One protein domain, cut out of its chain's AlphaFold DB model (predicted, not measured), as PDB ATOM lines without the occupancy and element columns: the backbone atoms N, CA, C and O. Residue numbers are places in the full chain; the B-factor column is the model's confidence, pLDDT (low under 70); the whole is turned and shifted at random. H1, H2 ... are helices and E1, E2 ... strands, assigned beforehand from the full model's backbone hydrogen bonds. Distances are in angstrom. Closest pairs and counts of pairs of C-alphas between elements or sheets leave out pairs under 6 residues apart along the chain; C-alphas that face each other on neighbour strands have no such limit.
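What this domain is: This is residues 71 to 196 of the 196 residues of an uncharacterized protein of Mucilaginibacter gracilis (UniProt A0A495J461). Two strongly twisted sheets of four strands face each other as a sandwich, their strands crossed at 59 degrees and their best planes 44 degrees apart; the small helix H1 sits at one end, between E1 and E2 along the chain. The 126 printed residues hold, in order, E1 H1 E2 E3 E4 E5 E6 E7 E8; the class is mostly strand. One sheet runs E4 E1 E7 E8, mixed; the other runs E3 E2 E5 E6, antiparallel. The whole is compact, with a radius of gyration of the C-alphas of 14.5 A and spans of 44 by 32 by 27 A.

Where its parts are: Find C-alpha 76 at (-17.812, 44.258, 2.993); from there E1 runs 25.1 A to residue 84. Next come H1, residues 88 to 91, 5.7 A, and E2, residues 95 to 103, 25.1 A. E3, residues 108 to 116, 21.4 A, bends by 69 degrees at residue 113. E4, residues 128 to 131, is 10.0 A long, E5, residues 143 to 150, 23.5 A, and E6, residues 167 to 170, 10.2 A. E7, residues 177 to 185, spans 24.7 A; E8, residues 188 to 195, spans 22.1 A and ends at C-alpha 195, (-8.820, 55.084, -1.889).

How they stand to each other: Look at E1: it is parallel to E7, with N 80 and O 178 at 2.8 A, and antiparallel to E4, with N 79 and O 128 at 2.8 A. E7 and E8 form a hairpin, with N 181 and O 192 at 2.9 A. In the other sheet find the hairpin E2 and E3, with N 101 and O 110 at 2.9 A; E2 and E5, antiparallel, with N 98 and O 147 at 2.9 A; and the hairpin E5 and E6, with N 146 and O 167 at 2.8 A. Between the sheets, the closest C-alphas of E6 and E8, Phe 169 and Val 191, are 6.0 A apart. H1 is on neither sheet and is too short for an O i to N i+4 pair.

The domain as a whole: The C-alphas farthest apart, Ala 137 and Ala 152, are 45.5 A apart. The printed part has no cut; the links E3 to E4, E4 to E5 and E5 to E6 are long. The model's pLDDT is under 70 at residues 160 to 162, 170 to 174 and 184 to 196.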
ATOM      1  N   PRO A  71     -23.954  53.058   1.932       76.44
ATOM      2  CA  PRO A  71     -23.206  52.473   3.033       76.44
ATOM      3  C   PRO A  71     -22.856  51.024   2.706       76.44
ATOM      4  O   PRO A  71     -23.692  50.275   2.198       76.44
ATOM      5  N   VAL A  72     -21.613  50.653   2.981       81.31
ATOM      6  CA  VAL A  72     -21.138  49.282   2.832       81.31
ATOM      7  C   VAL A  72     -21.207  48.628   4.206       81.31
ATOM      8  O   VAL A  72     -20.906  49.275   5.210       81.31
ATOM      9  N   GLY A  73     -21.667  47.376   4.258       80.06
ATOM     10  CA  GLY A  73     -21.694  46.608   5.503       80.06
ATOM     11  C   GLY A  73     -20.293  46.461   6.099       80.06
ATOM     12  O   GLY A  73     -19.295  46.564   5.390       80.06
ATOM     13  N   GLU A  74     -20.220  46.215   7.404       79.62
ATOM     14  CA  GLU A  74     -18.948  46.150   8.132       79.62
ATOM     15  C   GLU A  74     -17.977  45.083   7.606       79.62
ATOM     16  O   GLU A  74     -16.766  45.300   7.591       79.62
ATOM     17  N   ASP A  75     -18.502  43.970   7.106       83.12
ATOM     18  CA  ASP A  75     -17.712  42.867   6.558       83.12
ATOM     19  C   ASP A  75     -17.730  42.890   5.028       83.12
ATOM     20  O   ASP A  75     -17.820  41.863   4.354       83.12
ATOM     21  N   SER A  76     -17.750  44.086   4.439       86.12
ATOM     22  CA  SER A  76     -17.812  44.258   2.993       86.12
ATOM     23  C   SER A  76     -17.029  45.474   2.507       86.12
ATOM     24  O   SER A  76     -16.797  46.440   3.233       86.12
ATOM     25  N   ALA A  77     -16.655  45.431   1.234       86.44
ATOM     26  CA  ALA A  77     -16.078  46.543   0.496       86.44
ATOM     27  C   ALA A  77     -16.851  46.737  -0.814       86.44
ATOM     28  O   ALA A  77     -17.281  45.766  -1.437       86.44
ATOM     29  N   ALA A  78     -17.039  47.988  -1.232       87.81
ATOM     30  CA  ALA A  78     -17.584  48.310  -2.544       87.81
ATOM     31  C   ALA A  78     -16.438  48.608  -3.509       87.81
ATOM     32  O   ALA A  78     -15.620  49.487  -3.261       87.81
ATOM     33  N   LEU A  79     -16.399  47.902  -4.628       87.12
ATOM     34  CA  LEU A  79     -15.378  48.045  -5.651       87.12
ATOM     35  C   LEU A  79     -15.993  48.624  -6.913       87.12
ATOM     36  O   LEU A  79     -17.017  48.144  -7.397       87.12
ATOM     37  N   VAL A  80     -15.348  49.638  -7.464       88.56
ATOM     38  CA  VAL A  80     -15.682  50.211  -8.763       88.56
ATOM     39  C   VAL A  80     -14.509  49.929  -9.689       88.56
ATOM     40  O   VAL A  80     -13.408  50.419  -9.463       88.56
ATOM     41  N   PHE A  81     -14.717  49.116 -10.718       87.88
ATOM     42  CA  PHE A  81     -13.646  48.732 -11.630       87.88
ATOM     43  C   PHE A  81     -13.476  49.780 -12.724       87.88
ATOM     44  O   PHE A  81     -14.455  50.235 -13.315       87.88
ATOM     45  N   PHE A  82     -12.229  50.140 -13.011       86.25
ATOM     46  CA  PHE A  82     -11.867  51.066 -14.075       86.25
ATOM     47  C   PHE A  82     -10.971  50.370 -15.097       86.25
ATOM     48  O   PHE A  82      -9.862  49.944 -14.766       86.25
ATOM     49  N   ASN A  83     -11.432  50.260 -16.346       81.88
ATOM     50  CA  ASN A  83     -10.637  49.631 -17.396       81.88
ATOM     51  C   ASN A  83      -9.734  50.631 -18.132       81.88
ATOM     52  O   ASN A  83     -10.211  51.474 -18.896       81.88
ATOM     53  N   LYS A  84      -8.418  50.460 -17.985       78.62
ATOM     54  CA  LYS A  84      -7.366  51.192 -18.704       78.62
ATOM     55  C   LYS A  84      -6.461  50.260 -19.530       78.62
ATOM     56  O   LYS A  84      -5.313  50.588 -19.828       78.62
ATOM     57  N   ILE A  85      -6.956  49.086 -19.905       77.50
ATOM     58  CA  ILE A  85      -6.244  48.123 -20.743       77.50
ATOM     59  C   ILE A  85      -6.439  48.553 -22.205       77.50
ATOM     60  O   ILE A  85      -7.513  48.402 -22.782       77.50
ATOM     61  N   GLY A  86      -5.407  49.176 -22.782       74.25
ATOM     62  CA  GLY A  86      -5.487  49.940 -24.034       74.25
ATOM     63  C   GLY A  86      -5.865  49.117 -25.271       74.25
ATOM     64  O   GLY A  86      -7.032  49.102 -25.673       74.25
ATOM     65  N   ASP A  87      -4.868  48.491 -25.900       75.56
ATOM     66  CA  ASP A  87      -4.997  47.779 -27.188       75.56
ATOM     67  C   ASP A  87      -5.738  46.441 -27.081       75.56
ATOM     68  O   ASP A  87      -6.082  45.824 -28.087       75.56
ATOM     69  N   PHE A  88      -6.035  46.010 -25.858       74.75
ATOM     70  CA  PHE A  88      -6.795  44.800 -25.569       74.75
ATOM     71  C   PHE A  88      -8.140  44.749 -26.299       74.75
ATOM     72  O   PHE A  88      -8.493  43.726 -26.881       74.75
ATOM     73  N   TYR A  89      -8.846  45.878 -26.353       73.94
ATOM     74  CA  TYR A  89     -10.139  45.965 -27.028       73.94
ATOM     75  C   TYR A  89     -10.057  45.907 -28.557       73.94
ATOM     76  O   TYR A  89     -11.079  45.733 -29.212       73.94
ATOM     77  N   THR A  90      -8.865  46.026 -29.146       80.06
ATOM     78  CA  THR A  90      -8.686  45.819 -30.589       80.06
ATOM     79  C   THR A  90      -8.863  44.343 -30.947       80.06
ATOM     80  O   THR A  90      -9.476  44.029 -31.962       80.06
ATOM     81  N   ALA A  91      -8.351  43.440 -30.104       82.81
ATOM     82  CA  ALA A  91      -8.507  41.995 -30.273       82.81
ATOM     83  C   ALA A  91      -9.817  41.471 -29.662       82.81
ATOM     84  O   ALA A  91     -10.393  40.521 -30.183       82.81
ATOM     85  N   HIS A  92     -10.297  42.117 -28.594       86.19
ATOM     86  CA  HIS A  92     -11.493  41.721 -27.849       86.19
ATOM     87  C   HIS A  92     -12.448  42.913 -27.674       86.19
ATOM     88  O   HIS A  92     -12.490  43.522 -26.603       86.19
ATOM     89  N   PRO A  93     -13.220  43.287 -28.714       86.19
ATOM     90  CA  PRO A  93     -14.041  44.503 -28.692       86.19
ATOM     91  C   PRO A  93     -15.136  44.515 -27.623       86.19
ATOM     92  O   PRO A  93     -15.603  45.585 -27.236       86.19
ATOM     93  N   SER A  94     -15.558  43.341 -27.151       89.94
ATOM     94  CA  SER A  94     -16.576  43.179 -26.117       89.94
ATOM     95  C   SER A  94     -16.177  42.052 -25.172       89.94
ATOM     96  O   SER A  94     -15.894  40.935 -25.613       89.94
ATOM     97  N   VAL A  95     -16.150  42.362 -23.878       91.56
ATOM     98  CA  VAL A  95     -15.773  41.418 -22.828       91.56
ATOM     99  C   VAL A  95     -16.650  41.575 -21.597       91.56
ATOM    100  O   VAL A  95     -17.113  42.672 -21.283       91.56
ATOM    101  N   ASP A  96     -16.787  40.483 -20.861       94.62
ATOM    102  CA  ASP A  96     -17.361  40.457 -19.523       94.62
ATOM    103  C   ASP A  96     -16.248  40.253 -18.485       94.62
ATOM    104  O   ASP A  96     -15.309  39.481 -18.707       94.62
ATOM    105  N   LEU A  97     -16.347  40.935 -17.339       93.00
ATOM    106  CA  LEU A  97     -15.423  40.770 -16.216       93.00
ATOM    107  C   LEU A  97     -16.041  39.844 -15.167       93.00
ATOM    108  O   LEU A  97     -17.032  40.196 -14.532       93.00
ATOM    109  N   TYR A  98     -15.434  38.682 -14.963       95.00
ATOM    110  CA  TYR A  98     -15.853  37.702 -13.964       95.00
ATOM    111  C   TYR A  98     -14.995  37.823 -12.715       95.00
ATOM    112  O   TYR A  98     -13.773  37.946 -12.821       95.00
ATOM    113  N   ILE A  99     -15.622  37.736 -11.543       93.50
ATOM    114  CA  ILE A  99     -14.936  37.825 -10.255       93.50
ATOM    115  C   ILE A  99     -14.855  36.439  -9.609       93.50
ATOM    116  O   ILE A  99     -15.814  35.670  -9.574       93.50
ATOM    117  N   PHE A 100     -13.680  36.134  -9.077       93.50
ATOM    118  CA  PHE A 100     -13.346  34.900  -8.383       93.50
ATOM    119  C   PHE A 100     -12.758  35.232  -7.016       93.50
ATOM    120  O   PHE A 100     -12.164  36.293  -6.831       93.50
ATOM    121  N   VAL A 101     -12.875  34.301  -6.079       91.88
ATOM    122  CA  VAL A 101     -12.234  34.359  -4.764       91.88
ATOM    123  C   VAL A 101     -11.313  33.156  -4.595       91.88
ATOM    124  O   VAL A 101     -11.603  32.068  -5.098       91.88
ATOM    125  N   LEU A 102     -10.177  33.345  -3.929       90.12
ATOM    126  CA  LEU A 102      -9.300  32.244  -3.552       90.12
ATOM    127  C   LEU A 102      -9.896  31.492  -2.356       90.12
ATOM    128  O   LEU A 102     -10.033  32.053  -1.271       90.12
ATOM    129  N   ASP A 103     -10.201  30.212  -2.541       89.62
ATOM    130  CA  ASP A 103     -10.487  29.304  -1.435       89.62
ATOM    131  C   ASP A 103      -9.163  28.836  -0.821       89.62
ATOM    132  O   ASP A 103      -8.400  28.099  -1.443       89.62
ATOM    133  N   TYR A 104      -8.889  29.257   0.412       84.88
ATOM    134  CA  TYR A 104      -7.672  28.899   1.141       84.88
ATOM    135  C   TYR A 104      -7.599  27.426   1.562       84.88
ATOM    136  O   TYR A 104      -6.519  26.944   1.892       84.88
ATOM    137  N   THR A 105      -8.715  26.699   1.533       87.81
ATOM    138  CA  THR A 105      -8.741  25.266   1.852       87.81
ATOM    139  C   THR A 105      -8.226  24.440   0.680       87.81
ATOM    140  O   THR A 105      -7.439  23.511   0.857       87.81
ATOM    141  N   THR A 106      -8.665  24.777  -0.534       92.44
ATOM    142  CA  THR A 106      -8.348  24.027  -1.760       92.44
ATOM    143  C   THR A 106      -7.264  24.690  -2.610       92.44
ATOM    144  O   THR A 106      -6.764  24.088  -3.563       92.44
ATOM    145  N   PHE A 107      -6.909  25.935  -2.284       88.00
ATOM    146  CA  PHE A 107      -6.087  26.841  -3.090       88.00
ATOM    147  C   PHE A 107      -6.604  27.029  -4.526       88.00
ATOM    148  O   PHE A 107      -5.840  27.364  -5.434       88.00
ATOM    149  N   GLN A 108      -7.908  26.828  -4.741       92.44
ATOM    150  CA  GLN A 108      -8.565  27.031  -6.027       92.44
ATOM    151  C   GLN A 108      -9.259  28.390  -6.084       92.44
ATOM    152  O   GLN A 108      -9.715  28.930  -5.078       92.44
ATOM    153  N   ARG A 109      -9.361  28.942  -7.295       91.38
ATOM    154  CA  ARG A 109     -10.187  30.123  -7.559       91.38
ATOM    155  C   ARG A 109     -11.614  29.670  -7.813       91.38
ATOM    156  O   ARG A 109     -11.861  28.949  -8.777       91.38
ATOM    157  N   VAL A 110     -12.533  30.117  -6.972       94.25
ATOM    158  CA  VAL A 110     -13.958  29.797  -7.067       94.25
ATOM    159  C   VAL A 110     -14.699  31.023  -7.587       94.25
ATOM    160  O   VAL A 110     -14.424  32.145  -7.162       94.25
ATOM    161  N   GLU A 111     -15.599  30.830  -8.548       93.62
ATOM    162  CA  GLU A 111     -16.412  31.915  -9.105       93.62
ATOM    163  C   GLU A 111     -17.357  32.466  -8.031       93.62
ATOM    164  O   GLU A 111     -18.008  31.703  -7.319       93.62
ATOM    165  N   THR A 112     -17.455  33.791  -7.914       93.38
ATOM    166  CA  THR A 112     -18.374  34.424  -6.949       93.38
ATOM    167  C   THR A 112     -19.809  34.525  -7.476       93.38
ATOM    168  O   THR A 112     -20.714  34.904  -6.737       93.38
ATOM    169  N   GLY A 113     -20.017  34.226  -8.763       94.00
ATOM    170  CA  GLY A 113     -21.259  34.459  -9.505       94.00
ATOM    171  C   GLY A 113     -21.458  35.918  -9.930       94.00
ATOM    172  O   GLY A 113     -22.478  36.246 -10.534       94.00
ATOM    173  N   ILE A 114     -20.505  36.804  -9.624       94.56
ATOM    174  CA  ILE A 114     -20.579  38.222  -9.974       94.56
ATOM    175  C   ILE A 114     -19.888  38.458 -11.315       94.56
ATOM    176  O   ILE A 114     -18.701  38.161 -11.484       94.56
ATOM    177  N   VAL A 115     -20.637  39.062 -12.237       95.44
ATOM    178  CA  VAL A 115     -20.184  39.401 -13.587       95.44
ATOM    179  C   VAL A 115     -20.495  40.863 -13.882       95.44
ATOM    180  O   VAL A 115     -21.613  41.331 -13.661       95.44
ATOM    181  N   ILE A 116     -19.509  41.586 -14.407       93.56
ATOM    182  CA  ILE A 116     -19.705  42.913 -14.989       93.56
ATOM    183  C   ILE A 116     -19.812  42.733 -16.499       93.56
ATOM    184  O   ILE A 116     -18.805  42.559 -17.186       93.56
ATOM    185  N   HIS A 117     -21.047  42.735 -16.991       93.25
ATOM    186  CA  HIS A 117     -21.329  42.558 -18.410       93.25
ATOM    187  C   HIS A 117     -20.933  43.781 -19.232       93.25
ATOM    188  O   HIS A 117     -21.102  44.912 -18.774       93.25
ATOM    189  N   ASN A 118     -20.485  43.542 -20.467       89.88
ATOM    190  CA  ASN A 118     -20.064  44.576 -21.416       89.88
ATOM    191  C   ASN A 118     -19.093  45.574 -20.775       89.88
ATOM    192  O   ASN A 118     -19.291  46.784 -20.839       89.88
ATOM    193  N   PHE A 119     -18.070  45.060 -20.101       90.06
ATOM    194  CA  PHE A 119     -17.129  45.877 -19.360       90.06
ATOM    195  C   PHE A 119     -16.402  46.829 -20.318       90.06
ATOM    196  O   PHE A 119     -15.641  46.399 -21.188       90.06
ATOM    197  N   GLU A 120     -16.692  48.125 -20.198       82.69
ATOM    198  CA  GLU A 120     -16.324  49.139 -21.186       82.69
ATOM    199  C   GLU A 120     -14.886  49.637 -21.019       82.69
ATOM    200  O   GLU A 120     -14.356  49.758 -19.911       82.69
ATOM    201  N   LYS A 121     -14.267  50.026 -22.137       79.12
ATOM    202  CA  LYS A 121     -12.999  50.759 -22.128       79.12
ATOM    203  C   LYS A 121     -13.212  52.136 -21.498       79.12
ATOM    204  O   LYS A 121     -14.103  52.874 -21.913       79.12
ATOM    205  N   THR A 122     -12.348  52.531 -20.561       75.31
ATOM    206  CA  THR A 122     -12.308  53.884 -19.963       75.31
ATOM    207  C   THR A 122     -13.585  54.326 -19.226       75.31
ATOM    208  O   THR A 122     -13.808  55.519 -19.032       75.31
ATOM    209  N   GLY A 123     -14.416  53.380 -18.780       78.00
ATOM    210  CA  GLY A 123     -15.588  53.633 -17.935       78.00
ATOM    211  C   GLY A 123     -15.415  53.063 -16.527       78.00
ATOM    212  O   GLY A 123     -14.714  52.067 -16.336       78.00
ATOM    213  N   LEU A 124     -16.049  53.698 -15.536       85.44
ATOM    214  CA  LEU A 124     -16.245  53.092 -14.217       85.44
ATOM    215  C   LEU A 124     -17.409  52.098 -14.274       85.44
ATOM    216  O   LEU A 124     -18.484  52.431 -14.775       85.44
ATOM    217  N   SER A 125     -17.214  50.895 -13.734       87.94
ATOM    218  CA  SER A 125     -18.285  49.908 -13.607       87.94
ATOM    219  C   SER A 125     -19.367  50.354 -12.622       87.94
ATOM    220  O   SER A 125     -19.176  51.254 -11.803       87.94
ATOM    221  N   ALA A 126     -20.499  49.647 -12.617       84.75
ATOM    222  CA  ALA A 126     -21.357  49.662 -11.439       84.75
ATOM    223  C   ALA A 126     -20.569  49.148 -10.211       84.75
ATOM    224  O   ALA A 126     -19.718  48.263 -10.372       84.75
ATOM    225  N   PRO A 127     -20.831  49.668  -8.997       87.44
ATOM    226  CA  PRO A 127     -20.191  49.161  -7.795       87.44
ATOM    227  C   PRO A 127     -20.535  47.697  -7.533       87.44
ATOM    228  O   PRO A 127     -21.706  47.316  -7.531       87.44
ATOM    229  N   VAL A 128     -19.515  46.903  -7.235       89.50
ATOM    230  CA  VAL A 128     -19.634  45.522  -6.783       89.50
ATOM    231  C   VAL A 128     -19.354  45.477  -5.290       89.50
ATOM    232  O   VAL A 128     -18.292  45.903  -4.851       89.50
ATOM    233  N   VAL A 129     -20.286  44.944  -4.501       89.00
ATOM    234  CA  VAL A 129     -20.061  44.731  -3.067       89.00
ATOM    235  C   VAL A 129     -19.534  43.319  -2.862       89.00
ATOM    236  O   VAL A 129     -20.217  42.355  -3.202       89.00
ATOM    237  N   LEU A 130     -18.325  43.208  -2.320       88.56
ATOM    238  CA  LEU A 130     -17.685  41.936  -2.002       88.56
ATOM    239  C   LEU A 130     -17.494  41.792  -0.493       88.56
ATOM    240  O   LEU A 130     -17.258  42.801   0.181       88.56
ATOM    241  N   PRO A 131     -17.540  40.558   0.041       87.00
ATOM    242  CA  PRO A 131     -17.097  40.285   1.397       87.00
ATOM    243  C   PRO A 131     -15.681  40.808   1.636       87.00
ATOM    244  O   PRO A 131     -14.778  40.617   0.819       87.00
ATOM    245  N   TYR A 132     -15.488  41.445   2.778       82.75
ATOM    246  CA  TYR A 132     -14.195  41.912   3.242       82.75
ATOM    247  C   TYR A 132     -13.801  41.099   4.469       82.75
ATOM    248  O   TYR A 132     -14.587  40.932   5.398       82.75
ATOM    249  N   TYR A 133     -12.572  40.601   4.461       80.31
ATOM    250  CA  TYR A 133     -11.968  39.926   5.595       80.31
ATOM    251  C   TYR A 133     -10.519  40.359   5.676       80.31
ATOM    252  O   TYR A 133      -9.810  40.330   4.674       80.31
ATOM    253  N   HIS A 134     -10.102  40.749   6.873       77.06
ATOM    254  CA  HIS A 134      -8.708  40.996   7.179       77.06
ATOM    255  C   HIS A 134      -8.434  40.585   8.621       77.06
ATOM    256  O   HIS A 134      -8.875  41.243   9.568       77.06
ATOM    257  N   ASP A 135      -7.695  39.496   8.785       76.62
ATOM    258  CA  ASP A 135      -7.144  39.103  10.069       76.62
ATOM    259  C   ASP A 135      -5.799  39.794  10.279       76.62
ATOM    260  O   ASP A 135      -4.780  39.426   9.698       76.62
ATOM    261  N   ARG A 136      -5.793  40.795  11.163       73.62
ATOM    262  CA  ARG A 136      -4.587  41.552  11.512       73.62
ATOM    263  C   ARG A 136      -3.495  40.698  12.160       73.62
ATOM    264  O   ARG A 136      -2.337  41.087  12.085       73.62
ATOM    265  N   ALA A 137      -3.840  39.598  12.832       77.38
ATOM    266  CA  ALA A 137      -2.861  38.780  13.543       77.38
ATOM    267  C   ALA A 137      -2.083  37.862  12.590       77.38
ATOM    268  O   ALA A 137      -0.879  37.671  12.761       77.38
ATOM    269  N   SER A 138      -2.763  37.316  11.580       77.75
ATOM    270  CA  SER A 138      -2.162  36.439  10.568       77.75
ATOM    271  C   SER A 138      -1.866  37.136   9.235       77.75
ATOM    272  O   SER A 138      -1.313  36.507   8.334       77.75
ATOM    273  N   TYR A 139      -2.225  38.419   9.106       72.56
ATOM    274  CA  TYR A 139      -2.203  39.192   7.859       72.56
ATOM    275  C   TYR A 139      -2.960  38.511   6.706       72.56
ATOM    276  O   TYR A 139      -2.665  38.740   5.533       72.56
ATOM    277  N   GLN A 140      -3.936  37.657   7.026       79.25
ATOM    278  CA  GLN A 140      -4.773  37.013   6.021       79.25
ATOM    279  C   GLN A 140      -5.869  37.969   5.563       79.25
ATOM    280  O   GLN A 140      -6.513  38.635   6.370       79.25
ATOM    281  N   THR A 141      -6.096  38.013   4.256       82.38
ATOM    282  CA  THR A 141      -7.147  38.805   3.612       82.38
ATOM    283  C   THR A 141      -7.882  37.943   2.593       82.38
ATOM    284  O   THR A 141      -7.365  36.907   2.176       82.38
ATOM    285  N   TYR A 142      -9.085  38.339   2.178       85.25
ATOM    286  CA  TYR A 142      -9.658  37.756   0.968       85.25
ATOM    287  C   TYR A 142      -8.866  38.205  -0.261       85.25
ATOM    288  O   TYR A 142      -8.805  39.391  -0.584       85.25
ATOM    289  N   VAL A 143      -8.324  37.228  -0.984       87.19
ATOM    290  CA  VAL A 143      -7.709  37.446  -2.295       87.19
ATOM    291  C   VAL A 143      -8.767  37.220  -3.359       87.19
ATOM    292  O   VAL A 143      -9.260  36.102  -3.546       87.19
ATOM    293  N   TYR A 144      -9.087  38.282  -4.088       88.50
ATOM    294  CA  TYR A 144      -9.958  38.196  -5.244       88.50
ATOM    295  C   TYR A 144      -9.137  38.109  -6.521       88.50
ATOM    296  O   TYR A 144      -7.974  38.510  -6.600       88.50
ATOM    297  N   SER A 145      -9.739  37.534  -7.549       89.00
ATOM    298  CA  SER A 145      -9.195  37.534  -8.896       89.00
ATOM    299  C   SER A 145     -10.265  37.944  -9.886       89.00
ATOM    300  O   SER A 145     -11.441  37.660  -9.680       89.00
ATOM    301  N   VAL A 146      -9.866  38.561 -10.989       90.56
ATOM    302  CA  VAL A 146     -10.752  38.780 -12.130       90.56
ATOM    303  C   VAL A 146     -10.268  38.037 -13.361       90.56
ATOM    304  O   VAL A 146      -9.064  37.880 -13.555       90.56
ATOM    305  N   LYS A 147     -11.213  37.609 -14.197       91.81
ATOM    306  CA  LYS A 147     -10.963  37.044 -15.526       91.81
ATOM    307  C   LYS A 147     -11.807  37.776 -16.557       91.81
ATOM    308  O   LYS A 147     -12.941  38.150 -16.265       91.81
ATOM    309  N   PHE A 148     -11.286  37.915 -17.768       91.31
ATOM    310  CA  PHE A 148     -12.053  38.452 -18.886       91.31
ATOM    311  C   PHE A 148     -12.570  37.323 -19.758       91.31
ATOM    312  O   PHE A 148     -11.813  36.421 -20.122       91.31
ATOM    313  N   LYS A 149     -13.850  37.385 -20.102       93.81
ATOM    314  CA  LYS A 149     -14.475  36.479 -21.057       93.81
ATOM    315  C   LYS A 149     -14.788  37.250 -22.328       93.81
ATOM    316  O   LYS A 149     -15.412  38.302 -22.261       93.81
ATOM    317  N   ASP A 150     -14.328  36.742 -23.462       93.75
ATOM    318  CA  ASP A 150     -14.648  37.305 -24.767       93.75
ATOM    319  C   ASP A 150     -16.102  36.965 -25.118       93.75
ATOM    320  O   ASP A 150     -16.492  35.793 -25.125       93.75
ATOM    321  N   ASN A 151     -16.906  37.985 -25.412       94.12
ATOM    322  CA  ASN A 151     -18.336  37.807 -25.655       94.12
ATOM    323  C   ASN A 151     -18.646  37.204 -27.034       94.12
ATOM    324  O   ASN A 151     -19.715  36.621 -27.215       94.12
ATOM    325  N   ALA A 152     -17.728  37.300 -27.999       93.44
ATOM    326  CA  ALA A 152     -17.887  36.706 -29.323       93.44
ATOM    327  C   ALA A 152     -17.557  35.205 -29.325       93.44
ATOM    328  O   ALA A 152     -18.242  34.424 -29.983       93.44
ATOM    329  N   THR A 153     -16.522  34.788 -28.592       94.19
ATOM    330  CA  THR A 153     -16.082  33.378 -28.545       94.19
ATOM    331  C   THR A 153     -16.634  32.603 -27.349       94.19
ATOM    332  O   THR A 153     -16.638  31.371 -27.353       94.19
ATOM    333  N   GLY A 154     -17.073  33.303 -26.301       93.88
ATOM    334  CA  GLY A 154     -17.500  32.708 -25.039       93.88
ATOM    335  C   GLY A 154     -16.359  32.101 -24.217       93.88
ATOM    336  O   GLY A 154     -16.635  31.391 -23.250       93.88
ATOM    337  N   GLN A 155     -15.099  32.352 -24.578       94.12
ATOM    338  CA  GLN A 155     -13.923  31.803 -23.902       94.12
ATOM    339  C   GLN A 155     -13.279  32.827 -22.965       94.12
ATOM    340  O   GLN A 155     -13.331  34.034 -23.204       94.12
ATOM    341  N   PHE A 156     -12.646  32.340 -21.894       93.12
ATOM    342  CA  PHE A 156     -11.782  33.186 -21.072       93.12
ATOM    343  C   PHE A 156     -10.511  33.544 -21.840       93.12
ATOM    344  O   PHE A 156      -9.886  32.686 -22.465       93.12
ATOM    345  N   ILE A 157     -10.131  34.815 -21.774       88.75
ATOM    346  CA  ILE A 157      -8.980  35.349 -22.492       88.75
ATOM    347  C   ILE A 157      -7.711  35.070 -21.685       88.75
ATOM    348  O   ILE A 157      -7.623  35.410 -20.503       88.75
ATOM    349  N   THR A 158      -6.713  34.468 -22.330       86.31
ATOM    350  CA  THR A 158      -5.375  34.254 -21.770       86.31
ATOM    351  C   THR A 158      -4.412  35.344 -22.233       86.31
ATOM    352  O   THR A 158      -4.426  35.779 -23.383       86.31
ATOM    353  N   TYR A 159      -3.537  35.780 -21.329       74.12
ATOM    354  CA  TYR A 159      -2.645  36.912 -21.552       74.12
ATOM    355  C   TYR A 159      -1.191  36.461 -21.707       74.12
ATOM    356  O   TYR A 159      -0.599  35.927 -20.754       74.12
ATOM    357  N   PRO A 160      -0.565  36.693 -22.874       64.06
ATOM    358  CA  PRO A 160       0.876  36.567 -23.023       64.06
ATOM    359  C   PRO A 160       1.603  37.706 -22.275       64.06
ATOM    360  O   PRO A 160       1.039  38.783 -22.099       64.06
ATOM    361  N   PRO A 161       2.854  37.498 -21.821       59.00
ATOM    362  CA  PRO A 161       3.687  36.311 -22.037       59.00
ATOM    363  C   PRO A 161       3.479  35.202 -20.997       59.00
ATOM    364  O   PRO A 161       3.974  34.095 -21.176       59.00
ATOM    365  N   ARG A 162       2.770  35.473 -19.895       64.94
ATOM    366  CA  ARG A 162       2.656  34.523 -18.773       64.94
ATOM    367  C   ARG A 162       1.590  33.441 -18.985       64.94
ATOM    368  O   ARG A 162       1.474  32.565 -18.137       64.94
ATOM    369  N   ASN A 163       0.827  33.520 -20.076       72.81
ATOM    370  CA  ASN A 163      -0.307  32.650 -20.391       72.81
ATOM    371  C   ASN A 163      -1.269  32.490 -19.199       72.81
ATOM    372  O   ASN A 163      -1.709  31.391 -18.875       72.81
ATOM    373  N   ARG A 164      -1.533  33.599 -18.498       75.88
ATOM    374  CA  ARG A 164      -2.463  33.645 -17.359       75.88
ATOM    375  C   ARG A 164      -3.778  34.238 -17.820       75.88
ATOM    376  O   ARG A 164      -3.766  35.160 -18.620       75.88
ATOM    377  N   ASP A 165      -4.885  33.739 -17.299       80.69
ATOM    378  CA  ASP A 165      -6.243  34.204 -17.601       80.69
ATOM    379  C   ASP A 165      -6.890  34.947 -16.424       80.69
ATOM    380  O   ASP A 165      -8.084  35.237 -16.458       80.69
ATOM    381  N   TYR A 166      -6.110  35.243 -15.376       80.38
ATOM    382  CA  TYR A 166      -6.583  35.889 -14.159       80.38
ATOM    383  C   TYR A 166      -5.646  36.997 -13.668       80.38
ATOM    384  O   TYR A 166      -4.422  36.935 -13.837       80.38
ATOM    385  N   PHE A 167      -6.233  37.960 -12.956       80.38
ATOM    386  CA  PHE A 167      -5.542  39.051 -12.269       80.38
ATOM    387  C   PHE A 167      -5.983  39.094 -10.825       80.38
ATOM    388  O   PHE A 167      -7.171  39.250 -10.562       80.38
ATOM    389  N   ASN A 168      -5.041  38.930  -9.901       78.62
ATOM    390  CA  ASN A 168      -5.348  39.049  -8.485       78.62
ATOM    391  C   ASN A 168      -5.427  40.527  -8.105       78.62
ATOM    392  O   ASN A 168      -4.667  41.344  -8.628       78.62
ATOM    393  N   PHE A 169      -6.286  40.833  -7.150       76.50
ATOM    394  CA  PHE A 169      -6.245  42.089  -6.434       76.50
ATOM    395  C   PHE A 169      -6.588  41.829  -4.979       76.50
ATOM    396  O   PHE A 169      -7.478  41.032  -4.663       76.50
ATOM    397  N   ASP A 170      -5.866  42.517  -4.113       68.44
ATOM    398  CA  ASP A 170      -6.124  42.485  -2.689       68.44
ATOM    399  C   ASP A 170      -6.972  43.705  -2.372       68.44
ATOM    400  O   ASP A 170      -6.641  44.834  -2.748       68.44
ATOM    401  N   ILE A 171      -8.096  43.481  -1.703       65.69
ATOM    402  CA  ILE A 171      -8.813  44.589  -1.091       65.69
ATOM    403  C   ILE A 171      -7.946  44.980   0.101       65.69
ATOM    404  O   ILE A 171      -7.799  44.206   1.049       65.69
ATOM    405  N   GLY A 172      -7.285  46.133  -0.018       58.62
ATOM    406  CA  GLY A 172      -6.452  46.695   1.034       58.62
ATOM    407  C   GLY A 172      -7.208  46.818   2.359       58.62
ATOM    408  O   GLY A 172      -8.418  46.637   2.442       58.62
ATOM    409  N   VAL A 173      -6.451  47.139   3.402       52.59
ATOM    410  CA  VAL A 173      -6.769  47.060   4.841       52.59
ATOM    411  C   VAL A 173      -8.011  47.839   5.320       52.59
ATOM    412  O   VAL A 173      -8.287  47.867   6.526       52.59
ATOM    413  N   GLU A 174      -8.751  48.494   4.425       62.88
ATOM    414  CA  GLU A 174      -9.759  49.488   4.766       62.88
ATOM    415  C   GLU A 174     -11.129  49.198   4.141       62.88
ATOM    416  O   GLU A 174     -11.288  48.905   2.953       62.88
ATOM    417  N   ARG A 175     -12.156  49.296   4.990       70.50
ATOM    418  CA  ARG A 175     -13.570  49.254   4.605       70.50
ATOM    419  C   ARG A 175     -13.879  50.497   3.769       70.50
ATOM    420  O   ARG A 175     -13.430  51.584   4.116       70.50
ATOM    421  N   GLY A 176     -14.711  50.379   2.737       75.38
ATOM    422  CA  GLY A 176     -15.144  51.558   1.988       75.38
ATOM    423  C   GLY A 176     -15.453  51.304   0.525       75.38
ATOM    424  O   GLY A 176     -15.796  50.190   0.126       75.38
ATOM    425  N   THR A 177     -15.390  52.386  -0.251       78.25
ATOM    426  CA  THR A 177     -15.520  52.354  -1.709       78.25
ATOM    427  C   THR A 177     -14.154  52.563  -2.334       78.25
ATOM    428  O   THR A 177     -13.540  53.598  -2.111       78.25
ATOM    429  N   HIS A 178     -13.740  51.612  -3.162       80.44
ATOM    430  CA  HIS A 178     -12.425  51.576  -3.788       80.44
ATOM    431  C   HIS A 178     -12.555  51.610  -5.300       80.44
ATOM    432  O   HIS A 178     -13.404  50.912  -5.862       80.44
ATOM    433  N   ILE A 179     -11.698  52.377  -5.975       81.62
ATOM    434  CA  ILE A 179     -11.541  52.242  -7.426       81.62
ATOM    435  C   ILE A 179     -10.448  51.217  -7.695       81.62
ATOM    436  O   ILE A 179      -9.298  51.406  -7.308       81.62
ATOM    437  N   VAL A 180     -10.809  50.151  -8.401       84.38
ATOM    438  CA  VAL A 180      -9.903  49.089  -8.830       84.38
ATOM    439  C   VAL A 180      -9.516  49.355 -10.280       84.38
ATOM    440  O   VAL A 180     -10.283  49.080 -11.205       84.38
ATOM    441  N   SER A 181      -8.333  49.930 -10.490       81.44
ATOM    442  CA  SER A 181      -7.844  50.243 -11.834       81.44
ATOM    443  C   SER A 181      -7.157  49.035 -12.453       81.44
ATOM    444  O   SER A 181      -6.162  48.561 -11.917       81.44
ATOM    445  N   LEU A 182      -7.655  48.578 -13.601       80.88
ATOM    446  CA  LEU A 182      -7.028  47.544 -14.418       80.88
ATOM    447  C   LEU A 182      -6.212  48.231 -15.509       80.88
ATOM    448  O   LEU A 182      -6.766  48.835 -16.428       80.88
ATOM    449  N   THR A 183      -4.890  48.180 -15.401       76.56
ATOM    450  CA  THR A 183      -3.970  48.808 -16.364       76.56
ATOM    451  C   THR A 183      -3.153  47.740 -17.066       76.56
ATOM    452  O   THR A 183      -2.988  46.674 -16.504       76.56
ATOM    453  N   SER A 184      -2.631  47.992 -18.267       67.31
ATOM    454  CA  SER A 184      -1.638  47.110 -18.896       67.31
ATOM    455  C   SER A 184      -0.312  47.843 -19.069       67.31
ATOM    456  O   SER A 184      -0.207  48.707 -19.941       67.31
ATOM    457  N   ALA A 185       0.702  47.490 -18.283       54.84
ATOM    458  CA  ALA A 185       2.075  47.944 -18.487       54.84
ATOM    459  C   ALA A 185       2.925  46.750 -18.945       54.84
ATOM    460  O   ALA A 185       3.000  45.733 -18.262       54.84
ATOM    461  N   ALA A 186       3.538  46.840 -20.130       45.88
ATOM    462  CA  ALA A 186       4.419  45.795 -20.676       45.88
ATOM    463  C   ALA A 186       3.811  44.365 -20.704       45.88
ATOM    464  O   ALA A 186       4.512  43.377 -20.490       45.88
ATOM    465  N   GLY A 187       2.499  44.239 -20.952       42.50
ATOM    466  CA  GLY A 187       1.796  42.944 -20.980       42.50
ATOM    467  C   GLY A 187       1.476  42.355 -19.597       42.50
ATOM    468  O   GLY A 187       1.000  41.226 -19.501       42.50
ATOM    469  N   ILE A 188       1.720  43.106 -18.522       48.59
ATOM    470  CA  ILE A 188       1.281  42.787 -17.163       48.59
ATOM    471  C   ILE A 188       0.059  43.647 -16.873       48.59
ATOM    472  O   ILE A 188       0.090  44.856 -17.108       48.59
ATOM    473  N   ILE A 189      -1.018  43.019 -16.394       53.84
ATOM    474  CA  ILE A 189      -2.133  43.776 -15.841       53.84
ATOM    475  C   ILE A 189      -1.876  44.008 -14.363       53.84
ATOM    476  O   ILE A 189      -1.830  43.054 -13.583       53.84
ATOM    477  N   ASP A 190      -1.676  45.277 -14.025       57.00
ATOM    478  CA  ASP A 190      -1.520  45.743 -12.656       57.00
ATOM    479  C   ASP A 190      -2.859  46.257 -12.152       57.00
ATOM    480  O   ASP A 190      -3.572  46.986 -12.859       57.00
ATOM    481  N   VAL A 191      -3.165  45.873 -10.915       56.00
ATOM    482  CA  VAL A 191      -4.334  46.343 -10.193       56.00
ATOM    483  C   VAL A 191      -3.891  47.341  -9.137       56.00
ATOM    484  O   VAL A 191      -3.148  46.990  -8.223       56.00
ATOM    485  N   GLN A 192      -4.331  48.588  -9.273       57.34
ATOM    486  CA  GLN A 192      -4.091  49.630  -8.277       57.34
ATOM    487  C   GLN A 192      -5.416  50.040  -7.641       57.34
ATOM    488  O   GLN A 192      -6.360  50.399  -8.350       57.34
ATOM    489  N   GLY A 193      -5.468  49.967  -6.311       52.53
ATOM    490  CA  GLY A 193      -6.521  50.584  -5.515       52.53
ATOM    491  C   GLY A 193      -6.272  52.085  -5.410       52.53
ATOM    492  O   GLY A 193      -5.157  52.504  -5.107       52.53
ATOM    493  N   ILE A 194      -7.296  52.885  -5.691       55.59
ATOM    494  CA  ILE A 194      -7.331  54.298  -5.312       55.59
ATOM    495  C   ILE A 194      -8.389  54.416  -4.217       55.59
ATOM    496  O   ILE A 194      -9.577  54.209  -4.493       55.59
ATOM    497  N   ASP A 195      -7.941  54.728  -3.002       54.84
ATOM    498  CA  ASP A 195      -8.820  55.084  -1.889       54.84
ATOM    499  C   ASP A 195      -9.440  56.461  -2.181       54.84
ATOM    500  O   ASP A 195      -8.744  57.392  -2.606       54.84
ATOM    501  N   LEU A 196     -10.763  56.570  -2.020       51.62
ATOM    502  CA  LEU A 196     -11.550  57.778  -2.307       51.62
ATOM    503  C   LEU A 196     -11.918  58.569  -1.053       51.62
ATOM    504  O   LEU A 196     -12.386  57.943  -0.077       51.62
TER     505      LEU A 196